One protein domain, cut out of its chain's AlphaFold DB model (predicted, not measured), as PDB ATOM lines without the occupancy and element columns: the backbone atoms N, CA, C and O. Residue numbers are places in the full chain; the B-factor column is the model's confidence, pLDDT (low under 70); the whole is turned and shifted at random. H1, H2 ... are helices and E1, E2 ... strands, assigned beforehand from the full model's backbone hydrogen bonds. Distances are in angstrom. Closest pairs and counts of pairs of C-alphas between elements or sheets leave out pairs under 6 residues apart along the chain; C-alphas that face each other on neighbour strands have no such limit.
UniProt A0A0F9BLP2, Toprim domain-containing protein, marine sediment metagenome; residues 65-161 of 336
ATOM      1  N   ALA A  65     183.379 174.896 139.135       92.44
ATOM      2  CA  ALA A  65     184.179 175.721 140.030       92.44
ATOM      3  C   ALA A  65     183.513 177.087 140.263       92.44
ATOM      4  O   ALA A  65     182.811 177.606 139.397       92.44
ATOM      5  N   GLU A  66     183.762 177.686 141.428       88.75
ATOM      6  CA  GLU A  66     183.363 179.072 141.737       88.75
ATOM      7  C   GLU A  66     184.420 180.105 141.297       88.75
ATOM      8  O   GLU A  66     184.146 181.302 141.241       88.75
ATOM      9  N   GLY A  67     185.633 179.645 140.972       86.88
ATOM     10  CA  GLY A  67     186.754 180.458 140.497       86.88
ATOM     11  C   GLY A  67     187.350 179.919 139.196       86.88
ATOM     12  O   GLY A  67     186.711 179.163 138.471       86.88
ATOM     13  N   GLU A  68     188.592 180.306 138.897       90.12
ATOM     14  CA  GLU A  68     189.314 179.833 137.704       90.12
ATOM     15  C   GLU A  68     189.648 178.334 137.781       90.12
ATOM     16  O   GLU A  68     189.529 177.608 136.791       90.12
ATOM     17  N   LEU A  69     190.013 177.859 138.975       93.31
ATOM     18  CA  LEU A  69     190.332 176.463 139.251       93.31
ATOM     19  C   LEU A  69     189.351 175.876 140.269       93.31
ATOM     20  O   LEU A  69     188.923 176.551 141.206       93.31
ATOM     21  N   CYS A  70     189.006 174.600 140.094       93.94
ATOM     22  CA  CYS A  70     188.253 173.850 141.098       93.94
ATOM     23  C   CYS A  70     189.157 173.461 142.279       93.94
ATOM     24  O   CYS A  70     190.384 173.447 142.156       93.94
ATOM     25  N   ALA A  71     188.549 173.072 143.402       91.75
ATOM     26  CA  ALA A  71     189.274 172.679 144.612       91.75
ATOM     27  C   ALA A  71     190.314 171.565 144.375       91.75
ATOM     28  O   ALA A  71     191.360 171.567 145.007       91.75
ATOM     29  N   ILE A  72     190.053 170.655 143.432       92.81
ATOM     30  CA  ILE A  72     190.949 169.529 143.126       92.81
ATOM     31  C   ILE A  72     192.149 169.980 142.291       92.81
ATOM     32  O   ILE A  72     193.268 169.559 142.547       92.81
ATOM     33  N   CYS A  73     191.941 170.853 141.301       92.31
ATOM     34  CA  CYS A  73     193.041 171.377 140.485       92.31
ATOM     35  C   CYS A  73     193.905 172.396 141.235       92.31
ATOM     36  O   CYS A  73     195.054 172.600 140.859       92.31
ATOM     37  N   ALA A  74     193.351 173.055 142.254       92.62
ATOM     38  CA  ALA A  74     194.093 173.972 143.110       92.62
ATOM     39  C   ALA A  74     194.943 173.251 144.176       92.62
ATOM     40  O   ALA A  74     195.827 173.869 144.767       92.62
ATOM     41  N   ASP A  75     194.681 171.967 144.434       93.50
ATOM     42  CA  ASP A  75     195.376 171.181 145.452       93.50
ATOM     43  C   ASP A  75     196.714 170.634 144.925       93.50
ATOM     44  O   ASP A  75     196.761 169.731 144.091       93.50
ATOM     45  N   SER A  76     197.821 171.165 145.449       90.25
ATOM     46  CA  SER A  76     199.178 170.750 145.079       90.25
ATOM     47  C   SER A  76     199.602 169.394 145.653       90.25
ATOM     48  O   SER A  76     200.673 168.908 145.301       90.25
ATOM     49  N   ALA A  77     198.832 168.805 146.575       92.06
ATOM     50  CA  ALA A  77     199.124 167.477 147.115       92.06
ATOM     51  C   ALA A  77     198.694 166.343 146.167       92.06
ATOM     52  O   ALA A  77     199.068 165.188 146.383       92.06
ATOM     53  N   ARG A  78     197.899 166.660 145.137       91.19
ATOM     54  CA  ARG A  78     197.394 165.702 144.148       91.19
ATOM     55  C   ARG A  78     198.446 165.354 143.106       91.19
ATOM     56  O   ARG A  78     199.300 166.168 142.757       91.19
ATOM     57  N   ASP A  79     198.328 164.148 142.564       91.56
ATOM     58  CA  ASP A  79     199.175 163.703 141.464       91.56
ATOM     59  C   ASP A  79     198.654 164.256 140.130       91.56
ATOM     60  O   ASP A  79     197.622 163.824 139.609       91.56
ATOM     61  N   ALA A  80     199.360 165.248 139.586       88.81
ATOM     62  CA  ALA A  80     199.025 165.868 138.308       88.81
ATOM     63  C   ALA A  80     199.435 165.013 137.092       88.81
ATOM     64  O   ALA A  80     198.986 165.304 135.978       88.81
ATOM     65  N   ASP A  81     200.244 163.968 137.296       91.50
ATOM     66  CA  ASP A  81     200.730 163.098 136.224       91.50
ATOM     67  C   ASP A  81     199.672 162.065 135.798       91.50
ATOM     68  O   ASP A  81     199.797 161.461 134.727       91.50
ATOM     69  N   VAL A  82     198.629 161.860 136.610       93.19
ATOM     70  CA  VAL A  82     197.550 160.895 136.361       93.19
ATOM     71  C   VAL A  82     196.222 161.630 136.197       93.19
ATOM     72  O   VAL A  82     195.758 162.322 137.106       93.19
ATOM     73  N   ILE A  83     195.592 161.470 135.030       93.94
ATOM     74  CA  ILE A  83     194.292 162.076 134.717       93.94
ATOM     75  C   ILE A  83     193.211 160.999 134.670       93.94
ATOM     76  O   ILE A  83     193.283 160.079 133.862       93.94
ATOM     77  N   CYS A  84     192.154 161.173 135.462       94.44
ATOM     78  CA  CYS A  84     190.935 160.377 135.387       94.44
ATOM     79  C   CYS A  84     189.862 161.123 134.587       94.44
ATOM     80  O   CYS A  84     189.386 162.190 134.980       94.44
ATOM     81  N   VAL A  85     189.510 160.573 133.431       94.00
ATOM     82  CA  VAL A  85     188.526 161.130 132.506       94.00
ATOM     83  C   VAL A  85     187.144 160.610 132.871       94.00
ATOM     84  O   VAL A  85     186.935 159.401 132.919       94.00
ATOM     85  N   VAL A  86     186.202 161.522 133.081       93.19
ATOM     86  CA  VAL A  86     184.811 161.228 133.446       93.19
ATOM     87  C   VAL A  86     183.840 161.952 132.518       93.19
ATOM     88  O   VAL A  86     184.187 162.971 131.914       93.19
ATOM     89  N   GLU A  87     182.607 161.459 132.410       91.06
ATOM     90  CA  GLU A  87     181.602 162.055 131.521       91.06
ATOM     91  C   GLU A  87     181.005 163.325 132.127       91.06
ATOM     92  O   GLU A  87     180.966 164.373 131.476       91.06
ATOM     93  N   GLN A  88     180.573 163.258 133.389       91.00
ATOM     94  CA  GLN A  88     179.858 164.340 134.059       91.00
ATOM     95  C   GLN A  88     180.509 164.751 135.390       91.00
ATOM     96  O   GLN A  88     181.145 163.935 136.060       91.00
ATOM     97  N   PRO A  89     180.279 165.996 135.864       91.62
ATOM     98  CA  PRO A  89     180.725 166.430 137.194       91.62
ATOM     99  C   PRO A  89     180.222 165.537 138.338       91.62
ATOM    100  O   PRO A  89     180.861 165.438 139.380       91.62
ATOM    101  N   LYS A  90     179.073 164.873 138.158       90.00
ATOM    102  CA  LYS A  90     178.520 163.942 139.149       90.00
ATOM    103  C   LYS A  90     179.379 162.690 139.313       90.00
ATOM    104  O   LYS A  90     179.575 162.257 140.443       90.00
ATOM    105  N   ASP A  91     179.912 162.154 138.220       89.81
ATOM    106  CA  ASP A  91     180.755 160.953 138.235       89.81
ATOM    107  C   ASP A  91     182.068 161.233 138.973       89.81
ATOM    108  O   ASP A  91     182.523 160.433 139.790       89.81
ATOM    109  N   LEU A  92     182.621 162.433 138.764       91.50
ATOM    110  CA  LEU A  92     183.764 162.929 139.525       91.50
ATOM    111  C   LEU A  92     183.472 162.920 141.026       91.50
ATOM    112  O   LEU A  92     184.258 162.379 141.798       91.50
ATOM    113  N   LEU A  93     182.348 163.511 141.448       89.69
ATOM    114  CA  LEU A  93     181.981 163.586 142.865       89.69
ATOM    115  C   LEU A  93     181.811 162.195 143.485       89.69
ATOM    116  O   LEU A  93     182.189 161.992 144.637       89.69
ATOM    117  N   GLN A  94     181.270 161.234 142.732       89.50
ATOM    118  CA  GLN A  94     181.143 159.852 143.191       89.50
ATOM    119  C   GLN A  94     182.513 159.208 143.414       89.50
ATOM    120  O   GLN A  94     182.743 158.639 144.480       89.50
ATOM    121  N   LEU A  95     183.436 159.340 142.458       90.38
ATOM    122  CA  LEU A  95     184.796 158.811 142.591       90.38
ATOM    123  C   LEU A  95     185.538 159.467 143.755       90.38
ATOM    124  O   LEU A  95     186.128 158.774 144.582       90.38
ATOM    125  N   GLU A  96     185.436 160.787 143.872       90.94
ATOM    126  CA  GLU A  96     186.094 161.549 144.928       90.94
ATOM    127  C   GLU A  96     185.579 161.160 146.319       90.94
ATOM    128  O   GLU A  96     186.362 161.042 147.261       90.94
ATOM    129  N   SER A  97     184.280 160.863 146.448       89.12
ATOM    130  CA  SER A  97     183.679 160.426 147.715       89.12
ATOM    131  C   SER A  97     184.276 159.126 148.273       89.12
ATOM    132  O   SER A  97     184.211 158.892 149.479       89.12
ATOM    133  N   THR A  98     184.896 158.297 147.425       90.88
ATOM    134  CA  THR A  98     185.559 157.056 147.854       90.88
ATOM    135  C   THR A  98     186.884 157.300 148.577       90.88
ATOM    136  O   THR A  98     187.352 156.421 149.297       90.88
ATOM    137  N   GLY A  99     187.520 158.460 148.362       88.88
ATOM    138  CA  GLY A  99     188.855 158.780 148.881       88.88
ATOM    139  C   GLY A  99     189.984 157.881 148.358       88.88
ATOM    140  O   GLY A  99     191.108 157.977 148.844       88.88
ATOM    141  N   ALA A 100     189.707 157.000 147.391       88.38
ATOM    142  CA  ALA A 100     190.663 156.013 146.890       88.38
ATOM    143  C   ALA A 100     191.564 156.548 145.763       88.38
ATOM    144  O   ALA A 100     192.552 155.905 145.411       88.38
ATOM    145  N   TYR A 101     191.228 157.703 145.186       92.12
ATOM    146  CA  TYR A 101     191.931 158.284 144.047       92.12
ATOM    147  C   TYR A 101     192.587 159.618 144.419       92.12
ATOM    148  O   TYR A 101     191.926 160.539 144.889       92.12
ATOM    149  N   SER A 102     193.897 159.724 144.192       90.31
ATOM    150  CA  SER A 102     194.711 160.900 144.532       90.31
ATOM    151  C   SER A 102     195.162 161.719 143.319       90.31
ATOM    152  O   SER A 102     195.857 162.720 143.490       90.31
ATOM    153  N   GLY A 103     194.811 161.294 142.105       92.94
ATOM    154  CA  GLY A 103     195.146 162.025 140.887       92.94
ATOM    155  C   GLY A 103     194.194 163.188 140.615       92.94
ATOM    156  O   GLY A 103     193.330 163.535 141.426       92.94
ATOM    157  N   VAL A 104     194.332 163.775 139.431       93.81
ATOM    158  CA  VAL A 104     193.451 164.842 138.935       93.81
ATOM    159  C   VAL A 104     192.429 164.290 137.943       93.81
ATOM    160  O   VAL A 104     192.545 163.162 137.465       93.81
ATOM    161  N   TYR A 105     191.412 165.089 137.620       95.19
ATOM    162  CA  TYR A 105     190.328 164.680 136.724       95.19
ATOM    163  C   TYR A 105     190.304 165.484 135.426       95.19
ATOM    164  O   TYR A 105     190.973 166.515 135.298       95.19
ATOM    165  N   HIS A 106     189.486 165.027 134.482       94.75
ATOM    166  CA  HIS A 106     189.023 165.775 133.319       94.75
ATOM    167  C   HIS A 106     187.560 165.424 133.035       94.75
ATOM    168  O   HIS A 106     187.228 164.247 132.919       94.75
ATOM    169  N   VAL A 107     186.690 166.427 132.925       94.69
ATOM    170  CA  VAL A 107     185.250 166.233 132.707       94.69
ATOM    171  C   VAL A 107     184.899 166.519 131.251       94.69
ATOM    172  O   VAL A 107     185.071 167.647 130.790       94.69
ATOM    173  N   LEU A 108     184.371 165.515 130.546       91.44
ATOM    174  CA  LEU A 108     184.055 165.590 129.113       91.44
ATOM    175  C   LEU A 108     182.830 166.450 128.776       91.44
ATOM    176  O   LEU A 108     182.707 166.890 127.638       91.44
ATOM    177  N   MET A 109     181.971 166.724 129.765       87.94
ATOM    178  CA  MET A 109     180.671 167.398 129.612       87.94
ATOM    179  C   MET A 109     179.622 166.579 128.860       87.94
ATOM    180  O   MET A 109     178.741 167.120 128.198       87.94
ATOM    181  N   GLY A 110     179.669 165.264 129.048       86.19
ATOM    182  CA  GLY A 110     178.737 164.315 128.464       86.19
ATOM    183  C   GLY A 110     179.460 163.222 127.694       86.19
ATOM    184  O   GLY A 110     180.640 162.946 127.918       86.19
ATOM    185  N   ALA A 111     178.722 162.600 126.785       83.69
ATOM    186  CA  ALA A 111     179.214 161.544 125.923       83.69
ATOM    187  C   ALA A 111     178.745 161.784 124.490       83.69
ATOM    188  O   ALA A 111     177.732 162.443 124.257       83.69
ATOM    189  N   VAL A 112     179.476 161.215 123.531       81.19
ATOM    190  CA  VAL A 112     179.127 161.314 122.111       81.19
ATOM    191  C   VAL A 112     177.803 160.592 121.881       81.19
ATOM    192  O   VAL A 112     177.699 159.382 122.108       81.19
ATOM    193  N   ALA A 113     176.805 161.335 121.412       77.81
ATOM    194  CA  ALA A 113     175.449 160.847 121.200       77.81
ATOM    195  C   ALA A 113     174.907 161.395 119.870       77.81
ATOM    196  O   ALA A 113     174.149 162.364 119.858       77.81
ATOM    197  N   PRO A 114     175.241 160.758 118.728       76.56
ATOM    198  CA  PRO A 114     174.844 161.252 117.407       76.56
ATOM    199  C   PRO A 114     173.325 161.310 117.208       76.56
ATOM    200  O   PRO A 114     172.826 162.133 116.449       76.56
ATOM    201  N   LEU A 115     172.578 160.442 117.901       78.19
ATOM    202  CA  LEU A 115     171.111 160.448 117.883       78.19
ATOM    203  C   LEU A 115     170.521 161.682 118.577       78.19
ATOM    204  O   LEU A 115     169.463 162.152 118.167       78.19
ATOM    205  N   ASP A 116     171.225 162.208 119.579       75.81
ATOM    206  CA  ASP A 116     170.857 163.420 120.315       75.81
ATOM    207  C   ASP A 116     171.534 164.672 119.726       75.81
ATOM    208  O   ASP A 116     171.398 165.767 120.268       75.81
ATOM    209  N   GLY A 117     172.260 164.517 118.609       79.88
ATOM    210  CA  GLY A 117     172.989 165.593 117.942       79.88
ATOM    211  C   GLY A 117     174.238 166.071 118.684       79.88
ATOM    212  O   GLY A 117     174.691 167.170 118.401       79.88
ATOM    213  N   VAL A 118     174.770 165.282 119.626       81.69
ATOM    214  CA  VAL A 118     176.006 165.609 120.357       81.69
ATOM    215  C   VAL A 118     177.197 165.011 119.621       81.69
ATOM    216  O   VAL A 118     177.368 163.782 119.586       81.69
ATOM    217  N   GLU A 119     178.026 165.877 119.053       82.25
ATOM    218  CA  GLU A 119     179.244 165.511 118.339       82.25
ATOM    219  C   GLU A 119     180.472 165.553 119.270       82.25
ATOM    220  O   GLU A 119     180.424 166.138 120.353       82.25
ATOM    221  N   PRO A 120     181.605 164.918 118.904       80.81
ATOM    222  CA  PRO A 120     182.832 164.986 119.705       80.81
ATOM    223  C   PRO A 120     183.339 166.416 119.954       80.81
ATOM    224  O   PRO A 120     183.998 166.653 120.962       80.81
ATOM    225  N   GLU A 121     183.018 167.341 119.049       82.44
ATOM    226  CA  GLU A 121     183.387 168.762 119.094       82.44
ATOM    227  C   GLU A 121     182.607 169.539 120.169       82.44
ATOM    228  O   GLU A 121     183.096 170.541 120.689       82.44
ATOM    229  N   ASP A 122     181.423 169.050 120.556       81.50
ATOM    230  CA  ASP A 122     180.625 169.616 121.651       81.50
ATOM    231  C   ASP A 122     181.175 169.230 123.037       81.50
ATOM    232  O   ASP A 122     180.732 169.746 124.067       81.50
ATOM    233  N   LEU A 123     182.136 168.304 123.076       86.75
ATOM    234  CA  LEU A 123     182.764 167.788 124.286       86.75
ATOM    235  C   LEU A 123     184.160 168.384 124.472       86.75
ATOM    236  O   LEU A 123     184.814 168.861 123.550       86.75
ATOM    237  N   THR A 124     184.692 168.279 125.684       88.50
ATOM    238  CA  THR A 124     186.016 168.835 126.022       88.50
ATOM    239  C   THR A 124     187.175 167.896 125.638       88.50
ATOM    240  O   THR A 124     188.224 167.885 126.291       88.50
ATOM    241  N   ILE A 125     186.999 167.084 124.587       88.31
ATOM    242  CA  ILE A 125     187.967 166.063 124.148       88.31
ATOM    243  C   ILE A 125     189.246 166.713 123.612       88.31
ATOM    244  O   ILE A 125     190.344 166.277 123.956       88.31
ATOM    245  N   ASP A 126     189.128 167.780 122.822       88.56
ATOM    246  CA  ASP A 126     190.299 168.475 122.277       88.56
ATOM    247  C   ASP A 126     191.148 169.096 123.385       88.56
ATOM    248  O   ASP A 126     192.372 168.952 123.387       88.56
ATOM    249  N   ALA A 127     190.503 169.680 124.397       90.06
ATOM    250  CA  ALA A 127     191.196 170.229 125.554       90.06
ATOM    251  C   ALA A 127     191.924 169.142 126.367       90.06
ATOM    252  O   ALA A 127     193.038 169.364 126.844       90.06
ATOM    253  N   LEU A 128     191.344 167.939 126.487       90.69
ATOM    254  CA  LEU A 128     192.043 166.784 127.063       90.69
ATOM    255  C   LEU A 128     193.270 166.410 126.223       90.69
ATOM    256  O   LEU A 128     194.351 166.193 126.770       90.69
ATOM    257  N   ALA A 129     193.117 166.338 124.900       90.00
ATOM    258  CA  ALA A 129     194.203 165.977 123.998       90.00
ATOM    259  C   ALA A 129     195.354 166.995 124.054       90.00
ATOM    260  O   ALA A 129     196.519 166.599 124.073       90.00
ATOM    261  N   GLU A 130     195.052 168.292 124.117       90.25
ATOM    262  CA  GLU A 130     196.045 169.352 124.324       90.25
ATOM    263  C   GLU A 130     196.752 169.216 125.673       90.25
ATOM    264  O   GLU A 130     197.982 169.270 125.736       90.25
ATOM    265  N   ARG A 131     195.995 168.947 126.741       88.00
ATOM    266  CA  ARG A 131     196.536 168.744 128.088       88.00
ATOM    267  C   ARG A 131     197.487 167.548 128.164       88.00
ATOM    268  O   ARG A 131     198.515 167.631 128.828       88.00
ATOM    269  N   VAL A 132     197.195 166.462 127.449       89.44
ATOM    270  CA  VAL A 132     198.096 165.300 127.345       89.44
ATOM    271  C   VAL A 132     199.325 165.628 126.487       89.44
ATOM    272  O   VAL A 132     200.448 165.292 126.862       89.44
ATOM    273  N   LYS A 133     199.147 166.334 125.360       88.31
ATOM    274  CA  LYS A 133     200.250 166.751 124.471       88.31
ATOM    275  C   LYS A 133     201.242 167.703 125.140       88.31
ATOM    276  O   LYS A 133     202.408 167.704 124.754       88.31
ATOM    277  N   ALA A 134     200.811 168.473 126.138       85.62
ATOM    278  CA  ALA A 134     201.688 169.327 126.938       85.62
ATOM    279  C   ALA A 134     202.778 168.540 127.704       85.62
ATOM    280  O   ALA A 134     203.749 169.136 128.166       85.62
ATOM    281  N   GLY A 135     202.668 167.206 127.787       72.31
ATOM    282  CA  GLY A 135     203.782 166.311 128.122       72.31
ATOM    283  C   GLY A 135     204.009 166.058 129.613       72.31
ATOM    284  O   GLY A 135     204.964 165.370 129.963       72.31
ATOM    285  N   SER A 136     203.149 166.574 130.493       82.56
ATOM    286  CA  SER A 136     203.227 166.341 131.941       82.56
ATOM    287  C   SER A 136     202.474 165.092 132.413       82.56
ATOM    288  O   SER A 136     202.552 164.746 133.581       82.56
ATOM    289  N   VAL A 137     201.724 164.418 131.537       90.25
ATOM    290  CA  VAL A 137     200.817 163.322 131.915       90.25
ATOM    291  C   VAL A 137     201.462 161.972 131.608       90.25
ATOM    292  O   VAL A 137     201.849 161.713 130.469       90.25
ATOM    293  N   LYS A 138     201.558 161.098 132.614       91.50
ATOM    294  CA  LYS A 138     202.077 159.725 132.493       91.50
ATOM    295  C   LYS A 138     200.977 158.710 132.212       91.50
ATOM    296  O   LYS A 138     201.215 157.747 131.487       91.50
ATOM    297  N   GLU A 139     199.792 158.915 132.780       91.69
ATOM    298  CA  GLU A 139     198.687 157.962 132.707       91.69
ATOM    299  C   GLU A 139     197.344 158.676 132.518       91.69
ATOM    300  O   GLU A 139     197.070 159.712 133.127       91.69
ATOM    301  N   VAL A 140     196.495 158.096 131.668       91.88
ATOM    302  CA  VAL A 140     195.117 158.544 131.451       91.88
ATOM    303  C   VAL A 140     194.183 157.373 131.725       91.88
ATOM    304  O   VAL A 140     194.190 156.376 131.004       91.88
ATOM    305  N   ILE A 141     193.369 157.509 132.765       91.25
ATOM    306  CA  ILE A 141     192.359 156.538 133.175       91.25
ATOM    307  C   ILE A 141     191.031 156.958 132.552       91.25
ATOM    308  O   ILE A 141     190.557 158.068 132.774       91.25
ATOM    309  N   LEU A 142     190.410 156.071 131.778       89.06
ATOM    310  CA  LEU A 142     189.087 156.309 131.201       89.06
ATOM    311  C   LEU A 142     188.017 155.741 132.139       89.06
ATOM    312  O   LEU A 142     187.735 154.546 132.108       89.06
ATOM    313  N   ALA A 143     187.424 156.601 132.965       84.44
ATOM    314  CA  ALA A 143     186.321 156.277 133.870       84.44
ATOM    315  C   ALA A 143     184.961 156.682 133.270       84.44
ATOM    316  O   ALA A 143     184.084 157.208 133.950       84.44
ATOM    317  N   THR A 144     184.800 156.453 131.967       78.69
ATOM    318  CA  THR A 144     183.555 156.675 131.221       78.69
ATOM    319  C   THR A 144     182.801 155.358 131.060       78.69
ATOM    320  O   THR A 144     183.420 154.302 130.889       78.69
ATOM    321  N   ASN A 145     181.473 155.402 131.040       69.06
ATOM    322  CA  ASN A 145     180.667 154.225 130.768       69.06
ATOM    323  C   ASN A 145     180.831 153.807 129.298       69.06
ATOM    324  O   ASN A 145     180.768 154.631 128.382       69.06
ATOM    325  N   PRO A 146     181.046 152.511 129.014       65.50
ATOM    326  CA  PRO A 146     181.176 152.061 127.640       65.50
ATOM    327  C   PRO A 146     179.829 152.181 126.914       65.50
ATOM    328  O   PRO A 146     178.963 151.315 127.032       65.50
ATOM    329  N   ASN A 147     179.669 153.220 126.095       65.06
ATOM    330  CA  ASN A 147     178.459 153.407 125.284       65.06
ATOM    331  C   ASN A 147     178.417 152.481 124.056       65.06
ATOM    332  O   ASN A 147     177.347 152.162 123.535       65.06
ATOM    333  N   HIS A 148     179.571 151.981 123.604       71.50
ATOM    334  CA  HIS A 148     179.644 151.094 122.447       71.50
ATOM    335  C   HIS A 148     179.352 149.629 122.816       71.50
ATOM    336  O   HIS A 148     179.953 149.071 123.735       71.50
ATOM    337  N   ALA A 149     178.503 148.953 122.032       66.44
ATOM    338  CA  ALA A 149     178.083 147.570 122.289       66.44
ATOM    339  C   ALA A 149     179.259 146.590 122.470       66.44
ATOM    340  O   ALA A 149     179.242 145.763 123.380       66.44
ATOM    341  N   ARG A 150     180.319 146.712 121.656       68.81
ATOM    342  CA  ARG A 150     181.529 145.877 121.802       68.81
ATOM    343  C   ARG A 150     182.324 146.179 123.074       68.81
ATOM    344  O   ARG A 150     182.874 145.255 123.653       68.81
ATOM    345  N   ALA A 151     182.370 147.438 123.513       67.38
ATOM    346  CA  ALA A 151     183.064 147.806 124.745       67.38
ATOM    347  C   ALA A 151     182.321 147.258 125.974       67.38
ATOM    348  O   ALA A 151     182.951 146.774 126.906       67.38
ATOM    349  N   ARG A 152     180.981 147.219 125.929       70.50
ATOM    350  CA  ARG A 152     180.153 146.551 126.948       70.50
ATOM    351  C   ARG A 152     180.378 145.039 126.993       70.50
ATOM    352  O   ARG A 152     180.455 144.480 128.078       70.50
ATOM    353  N   LEU A 153     180.468 144.381 125.834       68.25
ATOM    354  CA  LEU A 153     180.806 142.952 125.744       68.25
ATOM    355  C   LEU A 153     182.195 142.676 126.329       68.25
ATOM    356  O   LEU A 153     182.332 141.803 127.174       68.25
ATOM    357  N   PHE A 154     183.189 143.485 125.962       74.50
ATOM    358  CA  PHE A 154     184.538 143.371 126.509       74.50
ATOM    359  C   PHE A 154     184.577 143.583 128.028       74.50
ATOM    360  O   PHE A 154     185.255 142.840 128.730       74.50
ATOM    361  N   LEU A 155     183.825 144.559 128.550       70.81
ATOM    362  CA  LEU A 155     183.722 144.784 129.991       70.81
ATOM    363  C   LEU A 155     183.116 143.565 130.702       70.81
ATOM    364  O   LEU A 155     183.667 143.123 131.704       70.81
ATOM    365  N   LYS A 156     182.053 142.969 130.142       70.06
ATOM    366  CA  LYS A 156     181.464 141.725 130.667       70.06
ATOM    367  C   LYS A 156     182.459 140.567 130.672       70.06
ATOM    368  O   LYS A 156     182.546 139.849 131.662       70.06
ATOM    369  N   ASP A 157     183.220 140.397 129.594       76.94
ATOM    370  CA  ASP A 157     184.239 139.347 129.502       76.94
ATOM    371  C   ASP A 157     185.364 139.569 130.531       76.94
ATOM    372  O   ASP A 157     185.820 138.631 131.191       76.94
ATOM    373  N   ALA A 158     185.788 140.823 130.723       76.00
ATOM    374  CA  ALA A 158     186.792 141.200 131.713       76.00
ATOM    375  C   ALA A 158     186.298 140.992 133.155       76.00
ATOM    376  O   ALA A 158     187.057 140.526 134.005       76.00
ATOM    377  N   GLU A 159     185.035 141.306 133.442       74.69
ATOM    378  CA  GLU A 159     184.395 141.041 134.734       74.69
ATOM    379  C   GLU A 159     184.275 139.542 135.009       74.69
ATOM    380  O   GLU A 159     184.680 139.090 136.079       74.69
ATOM    381  N   ALA A 160     183.815 138.758 134.031       74.19
ATOM    382  CA  ALA A 160     183.727 137.302 134.139       74.19
ATOM    383  C   ALA A 160     185.101 136.655 134.373       74.19
ATOM    384  O   ALA A 160     185.225 135.673 135.102       74.19
ATOM    385  N   SER A 161     186.160 137.236 133.807       72.69
ATOM    386  CA  SER A 161     187.530 136.761 134.014       72.69
ATOM    387  C   SER A 161     188.009 136.930 135.459       72.69
ATOM    388  O   SER A 161     188.841 136.150 135.916       72.69
TER     389      SER A 161
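AT A GLANCE: This is residues 65 to 161 of the 336 residues of the protein "Toprim domain-containing protein" of marine sediment metagenome (UniProt A0A0F9BLP2). A small three-stranded parallel sheet, order E2 E1 E3, is covered by H1 on one face and H2 on the other; H3 sticks out with residues 149 to 153 and 156 to 161. The 97 printed residues run E1 H1 E2 H2 E3 H3, mixed class, under half in named elements. The whole is only just compact, close to loose: radius of gyration of the C-alphas 14.7 A, spans 39 by 35 by 27 A.

IN THESE COORDINATES: E1, residues 79 to 86, starts at C-alpha (199.175, 163.703, 141.464), spans 16.6 A and bends by 72 degrees at residue 82. E2 is 103 to 107, E3 139 to 142, H1 89 to 97, H2 125 to 133. H3, 149 to 161, 18.5 A, ends at C-alpha (187.530, 136.761, 134.014).

HOW THE PARTS SIT: Inner strand E1 has N 84 and O 104 of E2 at 2.8 A, N 85 and O 141 of E3 at 2.8 A. E1, H1, E2 form a strand-helix-strand unit, parallel neighbour strands joined through a helix, its crossover right-handed; E2, H2, E3 form a split one, with E1 between its strands, also right-handed. H1's height over the sheet is 9.5 A; the closest C-alphas of H1 and E2 are Pro 89 and Val 107, 6.4 A. On the opposite face H2's height is 9.6 A. H3 is not on the sheet. In H1, H2 and H3 every O i to N i+4 pair is within hydrogen-bond range.

THE WHOLE: The farthest C-alphas, Gly 67 and Ser 161, are 44.2 A apart. The printed part has no cut; the E2 to H2 link is long. pLDDT is under 70 at residues 145 to 147, 149 to 151 and 153.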